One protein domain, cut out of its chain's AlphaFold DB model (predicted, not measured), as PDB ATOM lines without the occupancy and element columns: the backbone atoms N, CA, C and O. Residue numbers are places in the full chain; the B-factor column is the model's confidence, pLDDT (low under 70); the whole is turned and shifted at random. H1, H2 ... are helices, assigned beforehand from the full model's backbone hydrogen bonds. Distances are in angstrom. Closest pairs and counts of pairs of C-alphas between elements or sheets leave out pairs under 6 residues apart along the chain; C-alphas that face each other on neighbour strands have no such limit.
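Overview. This is residues 2 to 87 of the 491 residues of an uncharacterized protein of Arthrobotrys flagrans (UniProt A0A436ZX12). Two helices, H3 and H4, make a strongly offset helical hairpin: H4 packs with its first residues, 62 to 65, on residues 39 to 47 of H3 and then runs on as a long arm, whose residues 81 to 87 stick out. The short H1 packs on the early part of H3, while the short H2 touches no helix. The printed part has 86 residues with four named helices, H1 to H4 along the chain, and no named strand; the class is all helix. It is only just loose, close to compact, with a radius of gyration of the C-alphas of 14.6 A and spans of 51 by 25 by 17 A.

Arrangement. H1, residues 8 to 14, touches H3, residues 35 to 53, through residues 35 to 39 of H3 alone. Their closest C-alphas, of Leu 10 and Glu 39, are 7.3 A apart, and they run the same way at a steep tilt of 45 degrees. H2, residues 18 to 23, is apart from H1, from H3 and from H4, residues 62 to 87. H3 and H4 form a helical hairpin and touch, with C-alphas 43 and 65 closest at 7.1 A, opposite ways at a shallow tilt of 11 degrees. H1 and H4 are near each other, with 5 pairs of C-alphas within 10 A. In H1, H2, H3 and H4 every O i to N i+4 pair is within hydrogen-bond range.

Along the chain. H1 begins at C-alpha 8, (-58.836, -74.803, -93.331), and spans 10.3 A; H2 spans 8.8 A. H3 spans 26.4 A from C-alpha 35, (-52.158, -76.704, -96.663). H4 spans 37.8 A and ends at C-alpha 87, (-50.030, -98.661, -112.418).

Size, cuts and confidence. The C-alphas farthest apart, of Phe 53 and Ser 87, are 51.5 A apart. The printed part has no cut; the link H2 to H3 is long, with 11 residues. Mean pLDDT of the printed part is 80.2, and residues 2 to 4, 71 to 72 and 74 to 87 are under 70.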
ATOM      1  N   SER A   2     -50.138 -82.333-103.649       44.00
ATOM      2  CA  SER A   2     -50.105 -82.632-102.216       44.00
ATOM      3  C   SER A   2     -51.444 -83.251-101.797       44.00
ATOM      4  O   SER A   2     -52.506 -82.835-102.245       44.00
ATOM      5  N   ALA A   3     -51.390 -84.313-100.995       52.03
ATOM      6  CA  ALA A   3     -52.555 -85.102-100.583       52.03
ATOM      7  C   ALA A   3     -53.419 -84.419 -99.499       52.03
ATOM      8  O   ALA A   3     -54.302 -85.058 -98.932       52.03
ATOM      9  N   LEU A   4     -53.137 -83.152 -99.197       57.50
ATOM     10  CA  LEU A   4     -53.782 -82.334 -98.177       57.50
ATOM     11  C   LEU A   4     -54.345 -81.095 -98.867       57.50
ATOM     12  O   LEU A   4     -53.656 -80.510 -99.705       57.50
ATOM     13  N   GLY A   5     -55.605 -80.768 -98.581       80.81
ATOM     14  CA  GLY A   5     -56.363 -79.760 -99.310       80.81
ATOM     15  C   GLY A   5     -55.952 -78.334 -98.953       80.81
ATOM     16  O   GLY A   5     -54.902 -77.834 -99.361       80.81
ATOM     17  N   LEU A   6     -56.833 -77.655 -98.226       87.69
ATOM     18  CA  LEU A   6     -56.672 -76.263 -97.822       87.69
ATOM     19  C   LEU A   6     -56.219 -76.167 -96.362       87.69
ATOM     20  O   LEU A   6     -56.464 -77.061 -95.553       87.69
ATOM     21  N   ALA A   7     -55.611 -75.041 -96.008       88.50
ATOM     22  CA  ALA A   7     -55.210 -74.705 -94.646       88.50
ATOM     23  C   ALA A   7     -56.391 -74.623 -93.659       88.50
ATOM     24  O   ALA A   7     -56.179 -74.636 -92.449       88.50
ATOM     25  N   GLU A   8     -57.635 -74.593 -94.147       89.38
ATOM     26  CA  GLU A   8     -58.836 -74.803 -93.331       89.38
ATOM     27  C   GLU A   8     -58.769 -76.111 -92.521       89.38
ATOM     28  O   GLU A   8     -59.158 -76.124 -91.355       89.38
ATOM     29  N   GLU A   9     -58.157 -77.172 -93.058       87.75
ATOM     30  CA  GLU A   9     -57.974 -78.437 -92.330       87.75
ATOM     31  C   GLU A   9     -57.119 -78.268 -91.061       87.75
ATOM     32  O   GLU A   9     -57.348 -78.948 -90.062       87.75
ATOM     33  N   LEU A  10     -56.156 -77.337 -91.057       87.19
ATOM     34  CA  LEU A  10     -55.343 -77.046 -89.870       87.19
ATOM     35  C   LEU A  10     -56.180 -76.414 -88.753       87.19
ATOM     36  O   LEU A  10     -55.920 -76.674 -87.578       87.19
ATOM     37  N   LEU A  11     -57.192 -75.618 -89.111       88.50
ATOM     38  CA  LEU A  11     -58.118 -75.027 -88.143       88.50
ATOM     39  C   LEU A  11     -58.940 -76.111 -87.456       88.50
ATOM     40  O   LEU A  11     -59.078 -76.087 -86.237       88.50
ATOM     41  N   ASP A  12     -59.414 -77.092 -88.218       86.94
ATOM     42  CA  ASP A  12     -60.186 -78.210 -87.680       86.94
ATOM     43  C   ASP A  12     -59.329 -79.129 -86.802       86.94
ATOM     44  O   ASP A  12     -59.763 -79.548 -85.726       86.94
ATOM     45  N   ILE A  13     -58.093 -79.421 -87.225       86.25
ATOM     46  CA  ILE A  13     -57.169 -80.289 -86.483       86.25
ATOM     47  C   ILE A  13     -56.828 -79.699 -85.113       86.25
ATOM     48  O   ILE A  13     -56.824 -80.420 -84.113       86.25
ATOM     49  N   PHE A  14     -56.531 -78.401 -85.074       88.31
ATOM     50  CA  PHE A  14     -56.157 -77.707 -83.845       88.31
ATOM     51  C   PHE A  14     -57.342 -77.069 -83.119       88.31
ATOM     52  O   PHE A  14     -57.154 -76.456 -82.070       88.31
ATOM     53  N   VAL A  15     -58.556 -77.235 -83.650       88.88
ATOM     54  CA  VAL A  15     -59.792 -76.655 -83.112       88.88
ATOM     55  C   VAL A  15     -59.646 -75.135 -82.916       88.88
ATOM     56  O   VAL A  15     -60.013 -74.575 -81.884       88.88
ATOM     57  N   LEU A  16     -59.064 -74.465 -83.914       88.94
ATOM     58  CA  LEU A  16     -58.831 -73.024 -83.921       88.94
ATOM     59  C   LEU A  16     -60.008 -72.293 -84.564       88.94
ATOM     60  O   LEU A  16     -60.398 -72.560 -85.701       88.94
ATOM     61  N   ASN A  17     -60.545 -71.308 -83.853       90.75
ATOM     62  CA  ASN A  17     -61.627 -70.462 -84.341       90.75
ATOM     63  C   ASN A  17     -61.106 -69.176 -84.995       90.75
ATOM     64  O   ASN A  17     -59.946 -68.783 -84.878       90.75
ATOM     65  N   LYS A  18     -62.013 -68.420 -85.629       88.00
ATOM     66  CA  LYS A  18     -61.694 -67.099 -86.207       88.00
ATOM     67  C   LYS A  18     -61.182 -66.084 -85.177       88.00
ATOM     68  O   LYS A  18     -60.450 -65.172 -85.549       88.00
ATOM     69  N   SER A  19     -61.587 -66.202 -83.910       90.88
ATOM     70  CA  SER A  19     -61.032 -65.404 -82.806       90.88
ATOM     71  C   SER A  19     -59.553 -65.692 -82.604       90.88
ATOM     72  O   SER A  19     -58.765 -64.773 -82.419       90.88
ATOM     73  N   ASP A  20     -59.191 -66.963 -82.700       91.06
ATOM     74  CA  ASP A  20     -57.868 -67.465 -82.368       91.06
ATOM     75  C   ASP A  20     -56.875 -67.050 -83.445       91.06
ATOM     76  O   ASP A  20     -55.795 -66.551 -83.143       91.06
ATOM     77  N   LEU A  21     -57.311 -67.093 -84.705       90.44
ATOM     78  CA  LEU A  21     -56.569 -66.525 -85.827       90.44
ATOM     79  C   LEU A  21     -56.291 -65.034 -85.648       90.44
ATOM     80  O   LEU A  21     -55.177 -64.590 -85.906       90.44
ATOM     81  N   ARG A  22     -57.256 -64.256 -85.142       90.31
ATOM     82  CA  ARG A  22     -57.017 -62.834 -84.845       90.31
ATOM     83  C   ARG A  22     -56.014 -62.652 -83.711       90.31
ATOM     84  O   ARG A  22     -55.150 -61.789 -83.825       90.31
ATOM     85  N   THR A  23     -56.105 -63.456 -82.652       90.38
ATOM     86  CA  THR A  23     -55.161 -63.405 -81.524       90.38
ATOM     87  C   THR A  23     -53.742 -63.772 -81.956       90.38
ATOM     88  O   THR A  23     -52.785 -63.131 -81.527       90.38
ATOM     89  N   LEU A  24     -53.608 -64.755 -82.844       89.75
ATOM     90  CA  LEU A  24     -52.337 -65.173 -83.432       89.75
ATOM     91  C   LEU A  24     -51.822 -64.209 -84.517       89.75
ATOM     92  O   LEU A  24     -50.694 -64.360 -84.972       89.75
ATOM     93  N   GLY A  25     -52.615 -63.213 -84.929       89.31
ATOM     94  CA  GLY A  25     -52.248 -62.285 -86.001       89.31
ATOM     95  C   GLY A  25     -52.278 -62.911 -87.398       89.31
ATOM     96  O   GLY A  25     -51.673 -62.379 -88.324       89.31
ATOM     97  N   VAL A  26     -52.984 -64.028 -87.556       91.12
ATOM     98  CA  VAL A  26     -53.141 -64.738 -88.822       91.12
ATOM     99  C   VAL A  26     -54.170 -64.011 -89.699       91.12
ATOM    100  O   VAL A  26     -55.239 -63.598 -89.237       91.12
ATOM    101  N   GLY A  27     -53.859 -63.854 -90.988       88.31
ATOM    102  CA  GLY A  27     -54.723 -63.159 -91.944       88.31
ATOM    103  C   GLY A  27     -56.095 -63.835 -92.148       88.31
ATOM    104  O   GLY A  27     -56.218 -65.054 -92.039       88.31
ATOM    105  N   PRO A  28     -57.147 -63.078 -92.519       86.56
ATOM    106  CA  PRO A  28     -58.509 -63.607 -92.667       86.56
ATOM    107  C   PRO A  28     -58.669 -64.621 -93.811       86.56
ATOM    108  O   PRO A  28     -59.624 -65.392 -93.808       86.56
ATOM    109  N   ASN A  29     -57.739 -64.630 -94.770       88.38
ATOM    110  CA  ASN A  29     -57.737 -65.542 -95.915       88.38
ATOM    111  C   ASN A  29     -56.984 -66.850 -95.647       88.38
ATOM    112  O   ASN A  29     -56.831 -67.645 -96.568       88.38
ATOM    113  N   PHE A  30     -56.527 -67.079 -94.413       92.00
ATOM    114  CA  PHE A  30     -55.712 -68.239 -94.061       92.00
ATOM    115  C   PHE A  30     -56.331 -69.564 -94.493       92.00
ATOM    116  O   PHE A  30     -55.647 -70.359 -95.112       92.00
ATOM    117  N   GLY A  31     -57.632 -69.770 -94.265       89.12
ATOM    118  CA  GLY A  31     -58.303 -71.019 -94.639       89.12
ATOM    119  C   GLY A  31     -58.264 -71.337 -96.138       89.12
ATOM    120  O   GLY A  31     -58.385 -72.497 -96.501       89.12
ATOM    121  N   ASN A  32     -58.044 -70.341 -97.004       91.69
ATOM    122  CA  ASN A  32     -57.950 -70.531 -98.455       91.69
ATOM    123  C   ASN A  32     -56.525 -70.835 -98.936       91.69
ATOM    124  O   ASN A  32     -56.331 -71.069-100.130       91.69
ATOM    125  N   LEU A  33     -55.527 -70.776 -98.051       90.62
ATOM    126  CA  LEU A  33     -54.151 -71.080 -98.417       90.62
ATOM    127  C   LEU A  33     -54.001 -72.582 -98.698       90.62
ATOM    128  O   LEU A  33     -54.707 -73.397 -98.093       90.62
ATOM    129  N   PRO A  34     -53.073 -72.977 -99.584       90.19
ATOM    130  CA  PRO A  34     -52.622 -74.359 -99.668       90.19
ATOM    131  C   PRO A  34     -52.189 -74.863 -98.289       90.19
ATOM    132  O   PRO A  34     -51.592 -74.111 -97.520       90.19
ATOM    133  N   PHE A  35     -52.459 -76.135 -97.981       87.25
ATOM    134  CA  PHE A  35     -52.158 -76.704 -96.663       87.25
ATOM    135  C   PHE A  35     -50.712 -76.453 -96.200       87.25
ATOM    136  O   PHE A  35     -50.498 -76.055 -95.062       87.25
ATOM    137  N   GLU A  36     -49.726 -76.658 -97.081       85.75
ATOM    138  CA  GLU A  36     -48.299 -76.485 -96.759       85.75
ATOM    139  C   GLU A  36     -47.961 -75.031 -96.400       85.75
ATOM    140  O   GLU A  36     -47.314 -74.776 -95.387       85.75
ATOM    141  N   GLU A  37     -48.471 -74.074 -97.178       88.69
ATOM    142  CA  GLU A  37     -48.292 -72.643 -96.912       88.69
ATOM    143  C   GLU A  37     -49.017 -72.229 -95.623       88.69
ATOM    144  O   GLU A  37     -48.478 -71.493 -94.797       88.69
ATOM    145  N   GLY A  38     -50.217 -72.769 -95.392       90.69
ATOM    146  CA  GLY A  38     -50.940 -72.588 -94.138       90.69
ATOM    147  C   GLY A  38     -50.187 -73.135 -92.926       90.69
ATOM    148  O   GLY A  38     -50.178 -72.498 -91.874       90.69
ATOM    149  N   GLU A  39     -49.522 -74.284 -93.048       89.81
ATOM    150  CA  GLU A  39     -48.729 -74.859 -91.957       89.81
ATOM    151  C   GLU A  39     -47.567 -73.932 -91.585       89.81
ATOM    152  O   GLU A  39     -47.357 -73.651 -90.402       89.81
ATOM    153  N   GLU A  40     -46.835 -73.425 -92.579       89.56
ATOM    154  CA  GLU A  40     -45.714 -72.506 -92.357       89.56
ATOM    155  C   GLU A  40     -46.168 -71.195 -91.709       89.56
ATOM    156  O   GLU A  40     -45.573 -70.757 -90.717       89.56
ATOM    157  N   VAL A  41     -47.260 -70.607 -92.205       91.00
ATOM    158  CA  VAL A  41     -47.829 -69.377 -91.640       91.00
ATOM    159  C   VAL A  41     -48.275 -69.599 -90.196       91.00
ATOM    160  O   VAL A  41     -47.927 -68.811 -89.311       91.00
ATOM    161  N   LEU A  42     -49.008 -70.681 -89.923       90.81
ATOM    162  CA  LEU A  42     -49.498 -70.983 -88.578       90.81
ATOM    163  C   LEU A  42     -48.343 -71.252 -87.608       90.81
ATOM    164  O   LEU A  42     -48.367 -70.764 -86.477       90.81
ATOM    165  N   ARG A  43     -47.301 -71.962 -88.057       90.31
ATOM    166  CA  ARG A  43     -46.074 -72.198 -87.287       90.31
ATOM    167  C   ARG A  43     -45.375 -70.889 -86.931       90.31
ATOM    168  O   ARG A  43     -45.021 -70.696 -85.769       90.31
ATOM    169  N   GLY A  44     -45.208 -69.989 -87.900       90.69
ATOM    170  CA  GLY A  44     -44.627 -68.667 -87.665       90.69
ATOM    171  C   GLY A  44     -45.411 -67.871 -86.619       90.69
ATOM    172  O   GLY A  44     -44.823 -67.331 -85.682       90.69
ATOM    173  N   CYS A  45     -46.742 -67.883 -86.713       91.88
ATOM    174  CA  CYS A  45     -47.613 -67.170 -85.778       91.88
ATOM    175  C   CYS A  45     -47.577 -67.768 -84.361       91.88
ATOM    176  O   CYS A  45     -47.501 -67.029 -83.379       91.88
ATOM    177  N   LEU A  46     -47.584 -69.098 -84.236       91.06
ATOM    178  CA  LEU A  46     -47.480 -69.784 -82.944       91.06
ATOM    179  C   LEU A  46     -46.117 -69.540 -82.281       91.06
ATOM    180  O   LEU A  46     -46.051 -69.301 -81.075       91.06
ATOM    181  N   MET A  47     -45.038 -69.515 -83.066       89.75
ATOM    182  CA  MET A  47     -43.704 -69.156 -82.580       89.75
ATOM    183  C   MET A  47     -43.623 -67.705 -82.113       89.75
ATOM    184  O   MET A  47     -43.100 -67.442 -81.030       89.75
ATOM    185  N   ALA A  48     -44.175 -66.770 -82.887       90.31
ATOM    186  CA  ALA A  48     -44.232 -65.362 -82.506       90.31
ATOM    187  C   ALA A  48     -45.049 -65.160 -81.218       90.31
ATOM    188  O   ALA A  48     -44.640 -64.410 -80.326       90.31
ATOM    189  N   TYR A  49     -46.170 -65.874 -81.076       92.06
ATOM    190  CA  TYR A  49     -46.962 -65.876 -79.847       92.06
ATOM    191  C   TYR A  49     -46.137 -66.387 -78.658       92.06
ATOM    192  O   TYR A  49     -46.030 -65.695 -77.642       92.06
ATOM    193  N   LYS A  50     -45.486 -67.547 -78.804       89.94
ATOM    194  CA  LYS A  50     -44.641 -68.131 -77.757       89.94
ATOM    195  C   LYS A  50     -43.493 -67.211 -77.359       89.94
ATOM    196  O   LYS A  50     -43.225 -67.058 -76.175       89.94
ATOM    197  N   GLN A  51     -42.835 -66.557 -78.313       90.19
ATOM    198  CA  GLN A  51     -41.764 -65.601 -78.013       90.19
ATOM    199  C   GLN A  51     -42.270 -64.395 -77.215       90.19
ATOM    200  O   GLN A  51     -41.572 -63.914 -76.326       90.19
ATOM    201  N   LYS A  52     -43.486 -63.919 -77.500       92.00
ATOM    202  CA  LYS A  52     -44.056 -62.758 -76.811       92.00
ATOM    203  C   LYS A  52     -44.590 -63.082 -75.420       92.00
ATOM    204  O   LYS A  52     -44.415 -62.281 -74.506       92.00
ATOM    205  N   PHE A  53     -45.266 -64.215 -75.270       91.56
ATOM    206  CA  PHE A  53     -45.984 -64.562 -74.040       91.56
ATOM    207  C   PHE A  53     -45.279 -65.637 -73.208       91.56
ATOM    208  O   PHE A  53     -45.704 -65.908 -72.093       91.56
ATOM    209  N   SER A  54     -44.182 -66.214 -73.712       89.56
ATOM    210  CA  SER A  54     -43.453 -67.342 -73.103       89.56
ATOM    211  C   SER A  54     -44.314 -68.590 -72.855       89.56
ATOM    212  O   SER A  54     -43.929 -69.467 -72.086       89.56
ATOM    213  N   GLU A  55     -45.458 -68.692 -73.533       90.00
ATOM    214  CA  GLU A  55     -46.452 -69.750 -73.361       90.00
ATOM    215  C   GLU A  55     -46.925 -70.271 -74.724       90.00
ATOM    216  O   GLU A  55     -47.010 -69.521 -75.699       90.00
ATOM    217  N   ASP A  56     -47.247 -71.564 -74.786       89.12
ATOM    218  CA  ASP A  56     -47.818 -72.191 -75.979       89.12
ATOM    219  C   ASP A  56     -49.301 -71.810 -76.116       89.12
ATOM    220  O   ASP A  56     -50.086 -71.918 -75.169       89.12
ATOM    221  N   TYR A  57     -49.712 -71.378 -77.310       87.12
ATOM    222  CA  TYR A  57     -51.090 -70.956 -77.551       87.12
ATOM    223  C   TYR A  57     -52.047 -72.152 -77.485       87.12
ATOM    224  O   TYR A  57     -51.923 -73.083 -78.277       87.12
ATOM    225  N   ASN A  58     -53.001 -72.143 -76.546       86.56
ATOM    226  CA  ASN A  58     -53.922 -73.264 -76.283       86.56
ATOM    227  C   ASN A  58     -53.218 -74.624 -76.078       86.56
ATOM    228  O   ASN A  58     -53.802 -75.675 -76.331       86.56
ATOM    229  N   GLY A  59     -51.961 -74.613 -75.620       83.38
ATOM    230  CA  GLY A  59     -51.157 -75.830 -75.478       83.38
ATOM    231  C   GLY A  59     -50.716 -76.456 -76.806       83.38
ATOM    232  O   GLY A  59     -50.237 -77.586 -76.794       83.38
ATOM    233  N   ILE A  60     -50.862 -75.749 -77.933       86.38
ATOM    234  CA  ILE A  60     -50.342 -76.175 -79.234       86.38
ATOM    235  C   ILE A  60     -48.848 -75.871 -79.263       86.38
ATOM    236  O   ILE A  60     -48.429 -74.712 -79.334       86.38
ATOM    237  N   SER A  61     -48.047 -76.927 -79.211       79.12
ATOM    238  CA  SER A  61     -46.593 -76.830 -79.220       79.12
ATOM    239  C   SER A  61     -46.016 -77.004 -80.630       79.12
ATOM    240  O   SER A  61     -46.658 -77.509 -81.553       79.12
ATOM    241  N   GLU A  62     -44.741 -76.651 -80.799       76.31
ATOM    242  CA  GLU A  62     -43.985 -76.951 -82.025       76.31
ATOM    243  C   GLU A  62     -43.957 -78.456 -82.346       76.31
ATOM    244  O   GLU A  62     -43.918 -78.863 -83.510       76.31
ATOM    245  N   ILE A  63     -44.005 -79.297 -81.310       77.75
ATOM    246  CA  ILE A  63     -44.010 -80.753 -81.450       77.75
ATOM    247  C   ILE A  63     -45.293 -81.203 -82.154       77.75
ATOM    248  O   ILE A  63     -45.225 -82.052 -83.044       77.75
ATOM    249  N   ASP A  64     -46.438 -80.600 -81.830       81.19
ATOM    250  CA  ASP A  64     -47.726 -80.950 -82.438       81.19
ATOM    251  C   ASP A  64     -47.759 -80.609 -83.935       81.19
ATOM    252  O   ASP A  64     -48.235 -81.406 -84.752       81.19
ATOM    253  N   LEU A  65     -47.153 -79.481 -84.319       77.06
ATOM    254  CA  LEU A  65     -46.958 -79.107 -85.725       77.06
ATOM    255  C   LEU A  65     -46.013 -80.077 -86.450       77.06
ATOM    256  O   LEU A  65     -46.289 -80.510 -87.568       77.06
ATOM    257  N   ASN A  66     -44.915 -80.483 -85.811       77.19
ATOM    258  CA  ASN A  66     -43.990 -81.453 -86.404       77.19
ATOM    259  C   ASN A  66     -44.625 -82.844 -86.570       77.19
ATOM    260  O   ASN A  66     -44.383 -83.514 -87.578       77.19
ATOM    261  N   ILE A  67     -45.482 -83.270 -85.636       78.88
ATOM    262  CA  ILE A  67     -46.249 -84.518 -85.761       78.88
ATOM    263  C   ILE A  67     -47.169 -84.465 -86.987       78.88
ATOM    264  O   ILE A  67     -47.287 -85.468 -87.700       78.88
ATOM    265  N   LEU A  68     -47.796 -83.320 -87.268       75.62
ATOM    266  CA  LEU A  68     -48.625 -83.157 -88.463       75.62
ATOM    267  C   LEU A  68     -47.827 -83.280 -89.752       75.62
ATOM    268  O   LEU A  68     -48.239 -84.031 -90.637       75.62
ATOM    269  N   ARG A  69     -46.653 -82.652 -89.823       72.38
ATOM    270  CA  ARG A  69     -45.767 -82.763 -90.986       72.38
ATOM    271  C   ARG A  69     -45.338 -84.208 -91.248       72.38
ATOM    272  O   ARG A  69     -45.364 -84.683 -92.383       72.38
ATOM    273  N   ILE A  70     -45.019 -84.954 -90.188       73.56
ATOM    274  CA  ILE A  70     -44.685 -86.384 -90.284       73.56
ATOM    275  C   ILE A  70     -45.895 -87.198 -90.768       73.56
ATOM    276  O   ILE A  70     -45.748 -88.112 -91.582       73.56
ATOM    277  N   ARG A  71     -47.108 -86.893 -90.290       67.88
ATOM    278  CA  ARG A  71     -48.335 -87.566 -90.751       67.88
ATOM    279  C   ARG A  71     -48.633 -87.265 -92.218       67.88
ATOM    280  O   ARG A  71     -48.931 -88.202 -92.955       67.88
ATOM    281  N   ALA A  72     -48.496 -86.010 -92.635       66.69
ATOM    282  CA  ALA A  72     -48.646 -85.566 -94.017       66.69
ATOM    283  C   ALA A  72     -47.693 -86.317 -94.957       66.69
ATOM    284  O   ALA A  72     -48.124 -86.906 -95.951       66.69
ATOM    285  N   TYR A  73     -46.413 -86.384 -94.582       70.62
ATOM    286  CA  TYR A  73     -45.383 -87.096 -95.334       70.62
ATOM    287  C   TYR A  73     -45.650 -88.608 -95.422       70.62
ATOM    288  O   TYR A  73     -45.527 -89.225 -96.479       70.62
ATOM    289  N   ASN A  74     -46.079 -89.227 -94.321       68.00
ATOM    290  CA  ASN A  74     -46.415 -90.651 -94.319       68.00
ATOM    291  C   ASN A  74     -47.658 -90.969 -95.163       68.00
ATOM    292  O   ASN A  74     -47.744 -92.048 -95.756       68.00
ATOM    293  N   LEU A  75     -48.633 -90.058 -95.210       64.81
ATOM    294  CA  LEU A  75     -49.823 -90.211 -96.041       64.81
ATOM    295  C   LEU A  75     -49.463 -90.113 -97.530       64.81
ATOM    296  O   LEU A  75     -49.883 -90.970 -98.309       64.81
ATOM    297  N   SER A  76     -48.649 -89.123 -97.910       61.78
ATOM    298  CA  SER A  76     -48.218 -88.945 -99.299       61.78
ATOM    299  C   SER A  76     -47.399 -90.142 -99.789       61.78
ATOM    300  O   SER A  76     -47.709 -90.691-100.843       61.78
ATOM    301  N   MET A  77     -46.462 -90.648 -98.979       56.97
ATOM    302  CA  MET A  77     -45.696 -91.869 -99.268       56.97
ATOM    303  C   MET A  77     -46.593 -93.088 -99.532       56.97
ATOM    304  O   MET A  77     -46.368 -93.833-100.484       56.97
ATOM    305  N   ARG A  78     -47.646 -93.289 -98.727       54.09
ATOM    306  CA  ARG A  78     -48.586 -94.410 -98.925       54.09
ATOM    307  C   ARG A  78     -49.379 -94.294-100.221       54.09
ATOM    308  O   ARG A  78     -49.624 -95.312-100.864       54.09
ATOM    309  N   ILE A  79     -49.780 -93.083-100.595       57.50
ATOM    310  CA  ILE A  79     -50.512 -92.831-101.840       57.50
ATOM    311  C   ILE A  79     -49.599 -93.086-103.044       57.50
ATOM    312  O   ILE A  79     -50.008 -93.776-103.976       57.50
ATOM    313  N   SER A  80     -48.343 -92.634-102.996       51.22
ATOM    314  CA  SER A  80     -47.352 -92.881-104.052       51.22
ATOM    315  C   SER A  80     -47.094 -94.376-104.277       51.22
ATOM    316  O   SER A  80     -47.043 -94.820-105.423       51.22
ATOM    317  N   ILE A  81     -47.005 -95.163-103.197       54.59
ATOM    318  CA  ILE A  81     -46.839 -96.626-103.267       54.59
ATOM    319  C   ILE A  81     -48.088 -97.300-103.859       54.59
ATOM    320  O   ILE A  81     -47.979 -98.185-104.700       54.59
ATOM    321  N   GLN A  82     -49.295 -96.864-103.486       54.06
ATOM    322  CA  GLN A  82     -50.523 -97.436-104.055       54.06
ATOM    323  C   GLN A  82     -50.710 -97.098-105.538       54.06
ATOM    324  O   GLN A  82     -51.220 -97.925-106.295       54.06
ATOM    325  N   ILE A  83     -50.294 -95.906-105.972       55.66
ATOM    326  CA  ILE A  83     -50.343 -95.518-107.386       55.66
ATOM    327  C   ILE A  83     -49.320 -96.325-108.191       55.66
ATOM    328  O   ILE A  83     -49.667 -96.815-109.265       55.66
ATOM    329  N   SER A  84     -48.099 -96.534-107.690       50.81
ATOM    330  CA  SER A  84     -47.092 -97.342-108.398       50.81
ATOM    331  C   SER A  84     -47.476 -98.826-108.478       50.81
ATOM    332  O   SER A  84     -47.304 -99.448-109.532       50.81
ATOM    333  N   GLU A  85     -48.096 -99.379-107.432       51.34
ATOM    334  CA  GLU A  85     -48.638-100.746-107.430       51.34
ATOM    335  C   GLU A  85     -49.856-100.894-108.364       51.34
ATOM    336  O   GLU A  85     -49.954-101.867-109.117       51.34
ATOM    337  N   GLY A  86     -50.759 -99.907-108.384       45.88
ATOM    338  CA  GLY A  86     -51.918 -99.888-109.283       45.88
ATOM    339  C   GLY A  86     -51.530 -99.755-110.760       45.88
ATOM    340  O   GLY A  86     -52.067-100.477-111.604       45.88
ATOM    341  N   SER A  87     -50.547 -98.902-111.060       46.22
ATOM    342  CA  SER A  87     -50.030 -98.661-112.418       46.22
ATOM    343  C   SER A  87     -49.253 -99.861-112.966       46.22
ATOM    344  O   SER A  87     -49.381-100.200-114.143       46.22
TER     345      SER A  87